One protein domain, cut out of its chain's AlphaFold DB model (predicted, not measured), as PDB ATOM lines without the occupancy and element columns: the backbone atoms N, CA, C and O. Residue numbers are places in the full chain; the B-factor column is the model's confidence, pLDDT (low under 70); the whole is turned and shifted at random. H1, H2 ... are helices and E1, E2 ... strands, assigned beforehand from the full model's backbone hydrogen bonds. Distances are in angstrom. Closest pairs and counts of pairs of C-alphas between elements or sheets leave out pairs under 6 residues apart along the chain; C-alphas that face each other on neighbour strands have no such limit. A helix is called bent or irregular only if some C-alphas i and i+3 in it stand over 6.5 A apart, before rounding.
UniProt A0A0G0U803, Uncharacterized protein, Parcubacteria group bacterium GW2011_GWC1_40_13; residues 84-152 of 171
ATOM      1  N   ARG A  84     -48.974 -13.608 -36.127       94.31
ATOM      2  CA  ARG A  84     -49.329 -14.951 -36.594       94.31
ATOM      3  C   ARG A  84     -48.300 -15.981 -36.121       94.31
ATOM      4  O   ARG A  84     -47.124 -15.661 -35.951       94.31
ATOM      5  N   PRO A  85     -48.734 -17.226 -35.875       94.69
ATOM      6  CA  PRO A  85     -47.805 -18.305 -35.611       94.69
ATOM      7  C   PRO A  85     -47.060 -18.687 -36.895       94.69
ATOM      8  O   PRO A  85     -47.650 -18.772 -37.971       94.69
ATOM      9  N   TYR A  86     -45.767 -18.955 -36.764       94.19
ATOM     10  CA  TYR A  86     -44.885 -19.362 -37.846       94.19
ATOM     11  C   TYR A  86     -44.207 -20.680 -37.519       94.19
ATOM     12  O   TYR A  86     -43.709 -20.890 -36.413       94.19
ATOM     13  N   GLN A  87     -44.161 -21.566 -38.508       92.81
ATOM     14  CA  GLN A  87     -43.405 -22.801 -38.412       92.81
ATOM     15  C   GLN A  87     -41.952 -22.524 -38.796       92.81
ATOM     16  O   GLN A  87     -41.629 -22.298 -39.962       92.81
ATOM     17  N   LEU A  88     -41.071 -22.542 -37.805       91.56
ATOM     18  CA  LEU A  88     -39.638 -22.394 -37.995       91.56
ATOM     19  C   LEU A  88     -38.994 -23.769 -38.054       91.56
ATOM     20  O   LEU A  88     -39.211 -24.609 -37.182       91.56
ATOM     21  N   THR A  89     -38.183 -23.996 -39.080       90.12
ATOM     22  CA  THR A  89     -37.506 -25.272 -39.304       90.12
ATOM     23  C   THR A  89     -35.994 -25.083 -39.338       90.12
ATOM     24  O   THR A  89     -35.468 -24.088 -39.858       90.12
ATOM     25  N   ILE A  90     -35.279 -26.058 -38.782       85.25
ATOM     26  CA  ILE A  90     -33.842 -26.225 -39.001       85.25
ATOM     27  C   ILE A  90     -33.657 -27.446 -39.892       85.25
ATOM     28  O   ILE A  90     -34.012 -28.567 -39.525       85.25
ATOM     29  N   SER A  91     -33.099 -27.208 -41.077       83.62
ATOM     30  CA  SER A  91     -32.776 -28.245 -42.048       83.62
ATOM     31  C   SER A  91     -31.276 -28.301 -42.301       83.62
ATOM     32  O   SER A  91     -30.654 -27.264 -42.528       83.62
ATOM     33  N   VAL A  92     -30.720 -29.509 -42.336       81.00
ATOM     34  CA  VAL A  92     -29.327 -29.781 -42.718       81.00
ATOM     35  C   VAL A  92     -29.354 -30.877 -43.777       81.00
ATOM     36  O   VAL A  92     -30.053 -31.874 -43.606       81.00
ATOM     37  N   ASN A  93     -28.627 -30.699 -44.886       79.69
ATOM     38  CA  ASN A  93     -28.529 -31.689 -45.971       79.69
ATOM     39  C   ASN A  93     -29.901 -32.230 -46.436       79.69
ATOM     40  O   ASN A  93     -30.095 -33.438 -46.538       79.69
ATOM     41  N   GLN A  94     -30.865 -31.329 -46.671       76.56
ATOM     42  CA  GLN A  94     -32.241 -31.635 -47.114       76.56
ATOM     43  C   GLN A  94     -33.118 -32.419 -46.117       76.56
ATOM     44  O   GLN A  94     -34.246 -32.777 -46.450       76.56
ATOM     45  N   ARG A  95     -32.661 -32.651 -44.879       74.12
ATOM     46  CA  ARG A  95     -33.464 -33.267 -43.811       74.12
ATOM     47  C   ARG A  95     -33.897 -32.218 -42.793       74.12
ATOM     48  O   ARG A  95     -33.074 -31.422 -42.343       74.12
ATOM     49  N   VAL A  96     -35.178 -32.222 -42.423       76.12
ATOM     50  CA  VAL A  96     -35.706 -31.395 -41.325       76.12
ATOM     51  C   VAL A  96     -35.332 -32.072 -40.010       76.12
ATOM     52  O   VAL A  96     -35.790 -33.178 -39.737       76.12
ATOM     53  N   LEU A  97     -34.471 -31.433 -39.219       79.75
ATOM     54  CA  LEU A  97     -34.020 -31.975 -37.934       79.75
ATOM     55  C   LEU A  97     -35.051 -31.721 -36.838       79.75
ATOM     56  O   LEU A  97     -35.351 -32.599 -36.036       79.75
ATOM     57  N   ASN A  98     -35.575 -30.498 -36.804       83.12
ATOM     58  CA  ASN A  98     -36.538 -30.056 -35.812       83.12
ATOM     59  C   ASN A  98     -37.364 -28.906 -36.400       83.12
ATOM     60  O   ASN A  98     -36.853 -28.082 -37.172       83.12
ATOM     61  N   ALA A  99     -38.640 -28.866 -36.042       89.19
ATOM     62  CA  ALA A  99     -39.543 -27.792 -36.393       89.19
ATOM     63  C   ALA A  99     -40.263 -27.307 -35.132       89.19
ATOM     64  O   ALA A  99     -40.660 -28.096 -34.280       89.19
ATOM     65  N   LYS A 100     -40.435 -25.994 -35.005       90.56
ATOM     66  CA  LYS A 100     -41.171 -25.380 -33.898       90.56
ATOM     67  C   LYS A 100     -42.205 -24.421 -34.462       90.56
ATOM     68  O   LYS A 100     -41.889 -23.616 -35.337       90.56
ATOM     69  N   LEU A 101     -43.430 -24.504 -33.961       92.44
ATOM     70  CA  LEU A 101     -44.451 -23.495 -34.192       92.44
ATOM     71  C   LEU A 101     -44.273 -22.412 -33.131       92.44
ATOM     72  O   LEU A 101     -44.444 -22.673 -31.938       92.44
ATOM     73  N   VAL A 102     -43.903 -21.211 -33.557       93.12
ATOM     74  CA  VAL A 102     -43.630 -20.087 -32.658       93.12
ATOM     75  C   VAL A 102     -44.494 -18.894 -33.005       93.12
ATOM     76  O   VAL A 102     -44.964 -18.758 -34.129       93.12
ATOM     77  N   ARG A 103     -44.684 -18.002 -32.044       93.88
ATOM     78  CA  ARG A 103     -45.425 -16.758 -32.213       93.88
ATOM     79  C   ARG A 103     -44.727 -15.645 -31.443       93.88
ATOM     80  O   ARG A 103     -44.168 -15.895 -30.376       93.88
ATOM     81  N   PHE A 104     -44.792 -14.427 -31.972       95.31
ATOM     82  CA  PHE A 104     -44.376 -13.240 -31.235       95.31
ATOM     83  C   PHE A 104     -45.350 -12.956 -30.083       95.31
ATOM     84  O   PHE A 104     -46.563 -12.890 -30.302       95.31
ATOM     85  N   ASP A 105     -44.834 -12.793 -28.866       94.19
ATOM     86  CA  ASP A 105     -45.618 -12.385 -27.699       94.19
ATOM     87  C   ASP A 105     -45.539 -10.855 -27.528       94.19
ATOM     88  O   ASP A 105     -44.454 -10.325 -27.268       94.19
ATOM     89  N   PRO A 106     -46.669 -10.127 -27.638       93.81
ATOM     90  CA  PRO A 106     -46.714  -8.681 -27.424       93.81
ATOM     91  C   PRO A 106     -46.126  -8.223 -26.085       93.81
ATOM     92  O   PRO A 106     -45.633  -7.100 -25.994       93.81
ATOM     93  N   LYS A 107     -46.145  -9.076 -25.051       93.31
ATOM     94  CA  LYS A 107     -45.603  -8.750 -23.723       93.31
ATOM     95  C   LYS A 107     -44.104  -8.457 -23.748       93.31
ATOM     96  O   LYS A 107     -43.627  -7.687 -22.921       93.31
ATOM     97  N   GLY A 108     -43.374  -9.042 -24.694       93.12
ATOM     98  CA  GLY A 108     -41.944  -8.816 -24.864       93.12
ATOM     99  C   GLY A 108     -41.585  -7.706 -25.843       93.12
ATOM    100  O   GLY A 108     -40.411  -7.593 -26.183       93.12
ATOM    101  N   LEU A 109     -42.546  -6.898 -26.313       94.06
ATOM    102  CA  LEU A 109     -42.288  -5.844 -27.299       94.06
ATOM    103  C   LEU A 109     -41.148  -4.910 -26.870       94.06
ATOM    104  O   LEU A 109     -40.261  -4.633 -27.674       94.06
ATOM    105  N   ALA A 110     -41.156  -4.459 -25.614       93.62
ATOM    106  CA  ALA A 110     -40.128  -3.563 -25.091       93.62
ATOM    107  C   ALA A 110     -38.730  -4.194 -25.199       93.62
ATOM    108  O   ALA A 110     -37.842  -3.610 -25.815       93.62
ATOM    109  N   THR A 111     -38.571  -5.426 -24.707       93.12
ATOM    110  CA  THR A 111     -37.312  -6.184 -24.781       93.12
ATOM    111  C   THR A 111     -36.885  -6.453 -26.223       93.12
ATOM    112  O   THR A 111     -35.713  -6.321 -26.559       93.12
ATOM    113  N   PHE A 112     -37.826  -6.791 -27.108       94.56
ATOM    114  CA  PHE A 112     -37.528  -7.030 -28.518       94.56
ATOM    115  C   PHE A 112     -36.962  -5.781 -29.200       94.56
ATOM    116  O   PHE A 112     -35.956  -5.859 -29.904       94.56
ATOM    117  N   VAL A 113     -37.591  -4.623 -28.980       93.81
ATOM    118  CA  VAL A 113     -37.127  -3.358 -29.558       93.81
ATOM    119  C   VAL A 113     -35.809  -2.912 -28.925       93.81
ATOM    120  O   VAL A 113     -34.954  -2.392 -29.639       93.81
ATOM    121  N   GLU A 114     -35.616  -3.144 -27.628       92.81
ATOM    122  CA  GLU A 114     -34.358  -2.863 -26.932       92.81
ATOM    123  C   GLU A 114     -33.191  -3.679 -27.510       92.81
ATOM    124  O   GLU A 114     -32.120  -3.130 -27.763       92.81
ATOM    125  N   TRP A 115     -33.399  -4.973 -27.774       92.75
ATOM    126  CA  TRP A 115     -32.330  -5.878 -28.207       92.75
ATOM    127  C   TRP A 115     -32.068  -5.843 -29.715       92.75
ATOM    128  O   TRP A 115     -30.921  -5.962 -30.146       92.75
ATOM    129  N   HIS A 116     -33.113  -5.694 -30.531       93.50
ATOM    130  CA  HIS A 116     -33.012  -5.808 -31.993       93.50
ATOM    131  C   HIS A 116     -33.247  -4.490 -32.731       93.50
ATOM    132  O   HIS A 116     -32.986  -4.390 -33.932       93.50
ATOM    133  N   GLY A 117     -33.717  -3.465 -32.026       92.25
ATOM    134  CA  GLY A 117     -34.102  -2.191 -32.607       92.25
ATOM    135  C   GLY A 117     -35.515  -2.204 -33.193       92.25
ATOM    136  O   GLY A 117     -36.091  -3.230 -33.550       92.25
ATOM    137  N   ARG A 118     -36.079  -1.003 -33.345       91.00
ATOM    138  CA  ARG A 118     -37.476  -0.796 -33.773       91.00
ATOM    139  C   ARG A 118     -37.807  -1.338 -35.172       91.00
ATOM    140  O   ARG A 118     -38.938  -1.733 -35.413       91.00
ATOM    141  N   ASN A 119     -36.824  -1.399 -36.073       92.12
ATOM    142  CA  ASN A 119     -37.030  -1.839 -37.461       92.12
ATOM    143  C   ASN A 119     -36.967  -3.371 -37.623       92.12
ATOM    144  O   ASN A 119     -37.183  -3.886 -38.721       92.12
ATOM    145  N   ALA A 120     -36.623  -4.115 -36.566       91.38
ATOM    146  CA  ALA A 120     -36.402  -5.558 -36.646       91.38
ATOM    147  C   ALA A 120     -37.671  -6.341 -37.019       91.38
ATOM    148  O   ALA A 120     -37.587  -7.376 -37.680       91.38
ATOM    149  N   GLY A 121     -38.840  -5.828 -36.626       89.00
ATOM    150  CA  GLY A 121     -40.139  -6.436 -36.908       89.00
ATOM    151  C   GLY A 121     -40.781  -6.012 -38.232       89.00
ATOM    152  O   GLY A 121     -41.712  -6.678 -38.674       89.00
ATOM    153  N   ASP A 122     -40.276  -4.958 -38.887       88.56
ATOM    154  CA  ASP A 122     -40.912  -4.378 -40.083       88.56
ATOM    155  C   ASP A 122     -40.901  -5.337 -41.281       88.56
ATOM    156  O   ASP A 122     -41.791  -5.300 -42.134       88.56
ATOM    157  N   TYR A 123     -39.892  -6.210 -41.342       91.44
ATOM    158  CA  TYR A 123     -39.757  -7.233 -42.370       91.44
ATOM    159  C   TYR A 123     -39.940  -8.615 -41.759       91.44
ATOM    160  O   TYR A 123     -39.143  -9.046 -40.925       91.44
ATOM    161  N   THR A 124     -40.927  -9.362 -42.261       90.88
ATOM    162  CA  THR A 124     -41.219 -10.725 -41.797       90.88
ATOM    163  C   THR A 124     -39.982 -11.616 -41.824       90.88
ATOM    164  O   THR A 124     -39.759 -12.368 -40.889       90.88
ATOM    165  N   LYS A 125     -39.126 -11.506 -42.847       92.25
ATOM    166  CA  LYS A 125     -37.896 -12.308 -42.929       92.25
ATOM    167  C   LYS A 125     -36.968 -12.079 -41.727       92.25
ATOM    168  O   LYS A 125     -36.519 -13.050 -41.129       92.25
ATOM    169  N   ASN A 126     -36.738 -10.820 -41.355       93.31
ATOM    170  CA  ASN A 126     -35.867 -10.463 -40.234       93.31
ATOM    171  C   ASN A 126     -36.474 -10.932 -38.908       93.31
ATOM    172  O   ASN A 126     -35.784 -11.542 -38.095       93.31
ATOM    173  N   LEU A 127     -37.783 -10.722 -38.730       93.94
ATOM    174  CA  LEU A 127     -38.517 -11.225 -37.572       93.94
ATOM    175  C   LEU A 127     -38.368 -12.746 -37.439       93.94
ATOM    176  O   LEU A 127     -38.040 -13.239 -36.364       93.94
ATOM    177  N   LEU A 128     -38.564 -13.497 -38.525       94.06
ATOM    178  CA  LEU A 128     -38.454 -14.957 -38.516       94.06
ATOM    179  C   LEU A 128     -37.034 -15.442 -38.226       94.06
ATOM    180  O   LEU A 128     -36.878 -16.437 -37.525       94.06
ATOM    181  N   GLU A 129     -36.012 -14.760 -38.741       93.06
ATOM    182  CA  GLU A 129     -34.615 -15.074 -38.434       93.06
ATOM    183  C   GLU A 129     -34.317 -14.870 -36.945       93.06
ATOM    184  O   GLU A 129     -33.776 -15.776 -36.308       93.06
ATOM    185  N   ILE A 130     -34.764 -13.753 -36.363       93.69
ATOM    186  CA  ILE A 130     -34.619 -13.476 -34.928       93.69
ATOM    187  C   ILE A 130     -35.344 -14.540 -34.100       93.69
ATOM    188  O   ILE A 130     -34.735 -15.187 -33.250       93.69
ATOM    189  N   LEU A 131     -36.628 -14.785 -34.382       93.38
ATOM    190  CA  LEU A 131     -37.403 -15.800 -33.667       93.38
ATOM    191  C   LEU A 131     -36.769 -17.190 -33.808       93.38
ATOM    192  O   LEU A 131     -36.798 -17.965 -32.858       93.38
ATOM    193  N   LYS A 132     -36.153 -17.502 -34.955       92.25
ATOM    194  CA  LYS A 132     -35.443 -18.767 -35.181       92.25
ATOM    195  C   LYS A 132     -34.190 -18.882 -34.325       92.25
ATOM    196  O   LYS A 132     -33.982 -19.949 -33.753       92.25
ATOM    197  N   CYS A 133     -33.392 -17.823 -34.203       90.56
ATOM    198  CA  CYS A 133     -32.218 -17.822 -33.331       90.56
ATOM    199  C   CYS A 133     -32.600 -18.187 -31.893       90.56
ATOM    200  O   CYS A 133     -32.033 -19.122 -31.340       90.56
ATOM    201  N   TYR A 134     -33.622 -17.537 -31.331       91.25
ATOM    202  CA  TYR A 134     -34.030 -17.777 -29.943       91.25
ATOM    203  C   TYR A 134     -34.841 -19.061 -29.744       91.25
ATOM    204  O   TYR A 134     -34.722 -19.712 -28.709       91.25
ATOM    205  N   ALA A 135     -35.637 -19.479 -30.733       90.69
ATOM    206  CA  ALA A 135     -36.419 -20.712 -30.632       90.69
ATOM    207  C   ALA A 135     -35.549 -21.972 -30.578       90.69
ATOM    208  O   ALA A 135     -35.993 -22.994 -30.048       90.69
ATOM    209  N   PHE A 136     -34.337 -21.923 -31.131       87.50
ATOM    210  CA  PHE A 136     -33.413 -23.056 -31.178       87.50
ATOM    211  C   PHE A 136     -32.124 -22.836 -30.379       87.50
ATOM    212  O   PHE A 136     -31.234 -23.681 -30.444       87.50
ATOM    213  N   ASP A 137     -32.033 -21.745 -29.617       85.44
ATOM    214  CA  ASP A 137     -30.945 -21.542 -28.665       85.44
ATOM    215  C   ASP A 137     -31.002 -22.595 -27.538       85.44
ATOM    216  O   ASP A 137     -32.061 -23.168 -27.257       85.44
ATOM    217  N   MET A 138     -29.869 -22.858 -26.878       61.53
ATOM    218  CA  MET A 138     -29.727 -23.915 -25.866       61.53
ATOM    219  C   MET A 138     -30.661 -23.732 -24.661       61.53
ATOM    220  O   MET A 138     -30.971 -24.703 -23.975       61.53
ATOM    221  N   ALA A 139     -31.131 -22.506 -24.413       65.50
ATOM    222  CA  ALA A 139     -32.114 -22.192 -23.377       65.50
ATOM    223  C   ALA A 139     -33.579 -22.449 -23.806       65.50
ATOM    224  O   ALA A 139     -34.502 -22.151 -23.049       65.50
ATOM    225  N   GLU A 140     -33.819 -22.963 -25.019       62.47
ATOM    226  CA  GLU A 140     -35.145 -23.210 -25.615       62.47
ATOM    227  C   GLU A 140     -36.093 -21.994 -25.606       62.47
ATOM    228  O   GLU A 140     -37.315 -22.147 -25.637       62.47
ATOM    229  N   GLY A 141     -35.547 -20.777 -25.562       60.69
ATOM    230  CA  GLY A 141     -36.337 -19.548 -25.485       60.69
ATOM    231  C   GLY A 141     -36.939 -19.253 -24.104       60.69
ATOM    232  O   GLY A 141     -37.789 -18.371 -24.016       60.69
ATOM    233  N   LYS A 142     -36.510 -19.940 -23.030       60.56
ATOM    234  CA  LYS A 142     -37.043 -19.736 -21.665       60.56
ATOM    235  C   LYS A 142     -36.858 -18.319 -21.106       60.56
ATOM    236  O   LYS A 142     -37.626 -17.940 -20.229       60.56
ATOM    237  N   ASP A 143     -35.942 -17.531 -21.667       74.44
ATOM    238  CA  ASP A 143     -35.632 -16.174 -21.193       74.44
ATOM    239  C   ASP A 143     -36.076 -15.057 -22.158       74.44
ATOM    240  O   ASP A 143     -35.740 -13.891 -21.962       74.44
ATOM    241  N   CYS A 144     -36.822 -15.380 -23.222       87.69
ATOM    242  CA  CYS A 144     -37.218 -14.406 -24.245       87.69
ATOM    243  C   CYS A 144     -38.699 -14.021 -24.103       87.69
ATOM    244  O   CYS A 144     -39.561 -14.740 -24.611       87.69
ATOM    245  N   PRO A 145     -39.037 -12.868 -23.491       91.06
ATOM    246  CA  PRO A 145     -40.431 -12.489 -23.236       91.06
ATOM    247  C   PRO A 145     -41.230 -12.200 -24.516       91.06
ATOM    248  O   PRO A 145     -42.450 -12.091 -24.461       91.06
ATOM    249  N   PHE A 146     -40.555 -12.050 -25.661       93.06
ATOM    250  CA  PHE A 146     -41.163 -11.794 -26.970       93.06
ATOM    251  C   PHE A 146     -41.404 -13.065 -27.793       93.06
ATOM    252  O   PHE A 146     -41.989 -12.990 -28.872       93.06
ATOM    253  N   LEU A 147     -40.946 -14.229 -27.324       93.44
ATOM    254  CA  LEU A 147     -41.063 -15.494 -28.039       93.44
ATOM    255  C   LEU A 147     -41.980 -16.445 -27.273       93.44
ATOM    256  O   LEU A 147     -41.691 -16.847 -26.150       93.44
ATOM    257  N   LYS A 148     -43.043 -16.900 -27.933       92.38
ATOM    258  CA  LYS A 148     -43.889 -17.984 -27.440       92.38
ATOM    259  C   LYS A 148     -43.749 -19.203 -28.340       92.38
ATOM    260  O   LYS A 148     -44.188 -19.184 -29.492       92.38
ATOM    261  N   VAL A 149     -43.175 -20.283 -27.813       90.75
ATOM    262  CA  VAL A 149     -43.172 -21.591 -28.482       90.75
ATOM    263  C   VAL A 149     -44.521 -22.257 -28.219       90.75
ATOM    264  O   VAL A 149     -44.858 -22.561 -27.079       90.75
ATOM    265  N   ILE A 150     -45.317 -22.435 -29.271       90.56
ATOM    266  CA  ILE A 150     -46.650 -23.047 -29.192       90.56
ATOM    267  C   ILE A 150     -46.520 -24.566 -29.218       90.56
ATOM    268  O   ILE A 150     -47.148 -25.256 -28.423       90.56
ATOM    269  N   GLN A 151     -45.708 -25.083 -30.141       88.00
ATOM    270  CA  GLN A 151     -45.567 -26.518 -30.346       88.00
ATOM    271  C   GLN A 151     -44.166 -26.858 -30.840       88.00
ATOM    272  O   GLN A 151     -43.613 -26.174 -31.702       88.00
ATOM    273  N   VAL A 152     -43.614 -27.952 -30.321       84.88
ATOM    274  CA  VAL A 152     -42.419 -28.596 -30.870       84.88
ATOM    275  C   VAL A 152     -42.885 -29.761 -31.732       84.88
ATOM    276  O   VAL A 152     -43.630 -30.619 -31.266       84.88
TER     277      VAL A 152
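This is residues 84 to 152 of the 171 residues of an uncharacterized protein of Parcubacteria group bacterium GW2011_GWC1_40_13 (UniProt A0A0G0U803). A strongly twisted sheet of three strands has one helix, H3, packed on one face, and the turn of its long E1 to E2 hairpin lies at one end of the longest axis. Toward the other end of that axis lie H1, which only grazes the sheet, and the short H2, which is not on it. The printed part has 69 residues, with three named strands and three named helices in the order E1 E2 H1 H2 H3 E3; the sheet's order is E1 E2 E3, antiparallel throughout, and the class is mixed, helices and strands. It is compact, with a radius of gyration of the C-alphas of 11.9 A, yet elongated in outline, with spans of 35 by 23 by 21 A.

E1, residues 86 to 92, and E2, residues 95 to 104, form a hairpin; they are antiparallel at 155 degrees, with N 88 and O 100 within hydrogen-bond range at 2.8 A. E2 bends by 52 degrees at residue 98. E2 is the inner strand, and its other neighbour is E3, residues 147 to 152, antiparallel at 138 degrees, with N 103 and O 148 at 2.9 A. H1, residues 106 to 116, only grazes the sheet with its residues 106 to 112; its closest C-alphas to E3 are those of Gly 108 and Leu 147, 7.4 A apart. H2, residues 118 to 121, is close to H1 but not clearly touching, the closest C-alphas being those of Val 113 and Ala 120 at 7.5 A. H3, residues 124 to 135, is on one face of the sheet, and together they make two layers, a sheet with a helix on one face. The closest C-alphas of H3 and E1 are those of Lys 132 and Leu 88, 6.2 A apart, and those of H3 and E3 are Leu 131 and Leu 147, 6.7 A apart. H3, with residues 126 to 127 alone, only just touches H2, only at the corner, with 3 pairs of C-alphas within 8 A; the closest are those of Gly 121 and Leu 127 at 5.1 A. H1 and H3 are only just apart, at 8.4 A. In H3 every O i to N i+4 pair is within hydrogen-bond range, in H1 5 of 7 are, and H2 is too short for such a pair.

E1 begins at C-alpha 86 (-44.885, -19.362, -37.846) and is 19.3 A long, and E2 is 26.0 A long. H1, 14.7 A long, is irregular, with C-alphas 107 and 110 7.7 A apart; H2, 7.0 A long, is irregular only just, with C-alphas 118 and 121 7.0 A apart. H3, 15.7 A long, begins at C-alpha 124 (-41.219, -10.725, -41.797). E3, 13.5 A long, ends at C-alpha 152 (-42.419, -28.596, -30.870).

The two C-alphas farthest apart are those of Asn 93 and Ala 110, at 36.9 A. The printed part has no cut. The link from H3 to E3, 11 residues, is long, and the other links are tight. The mean pLDDT of the printed part is 88.0, and residues 138 to 142, in the long link, are under 70.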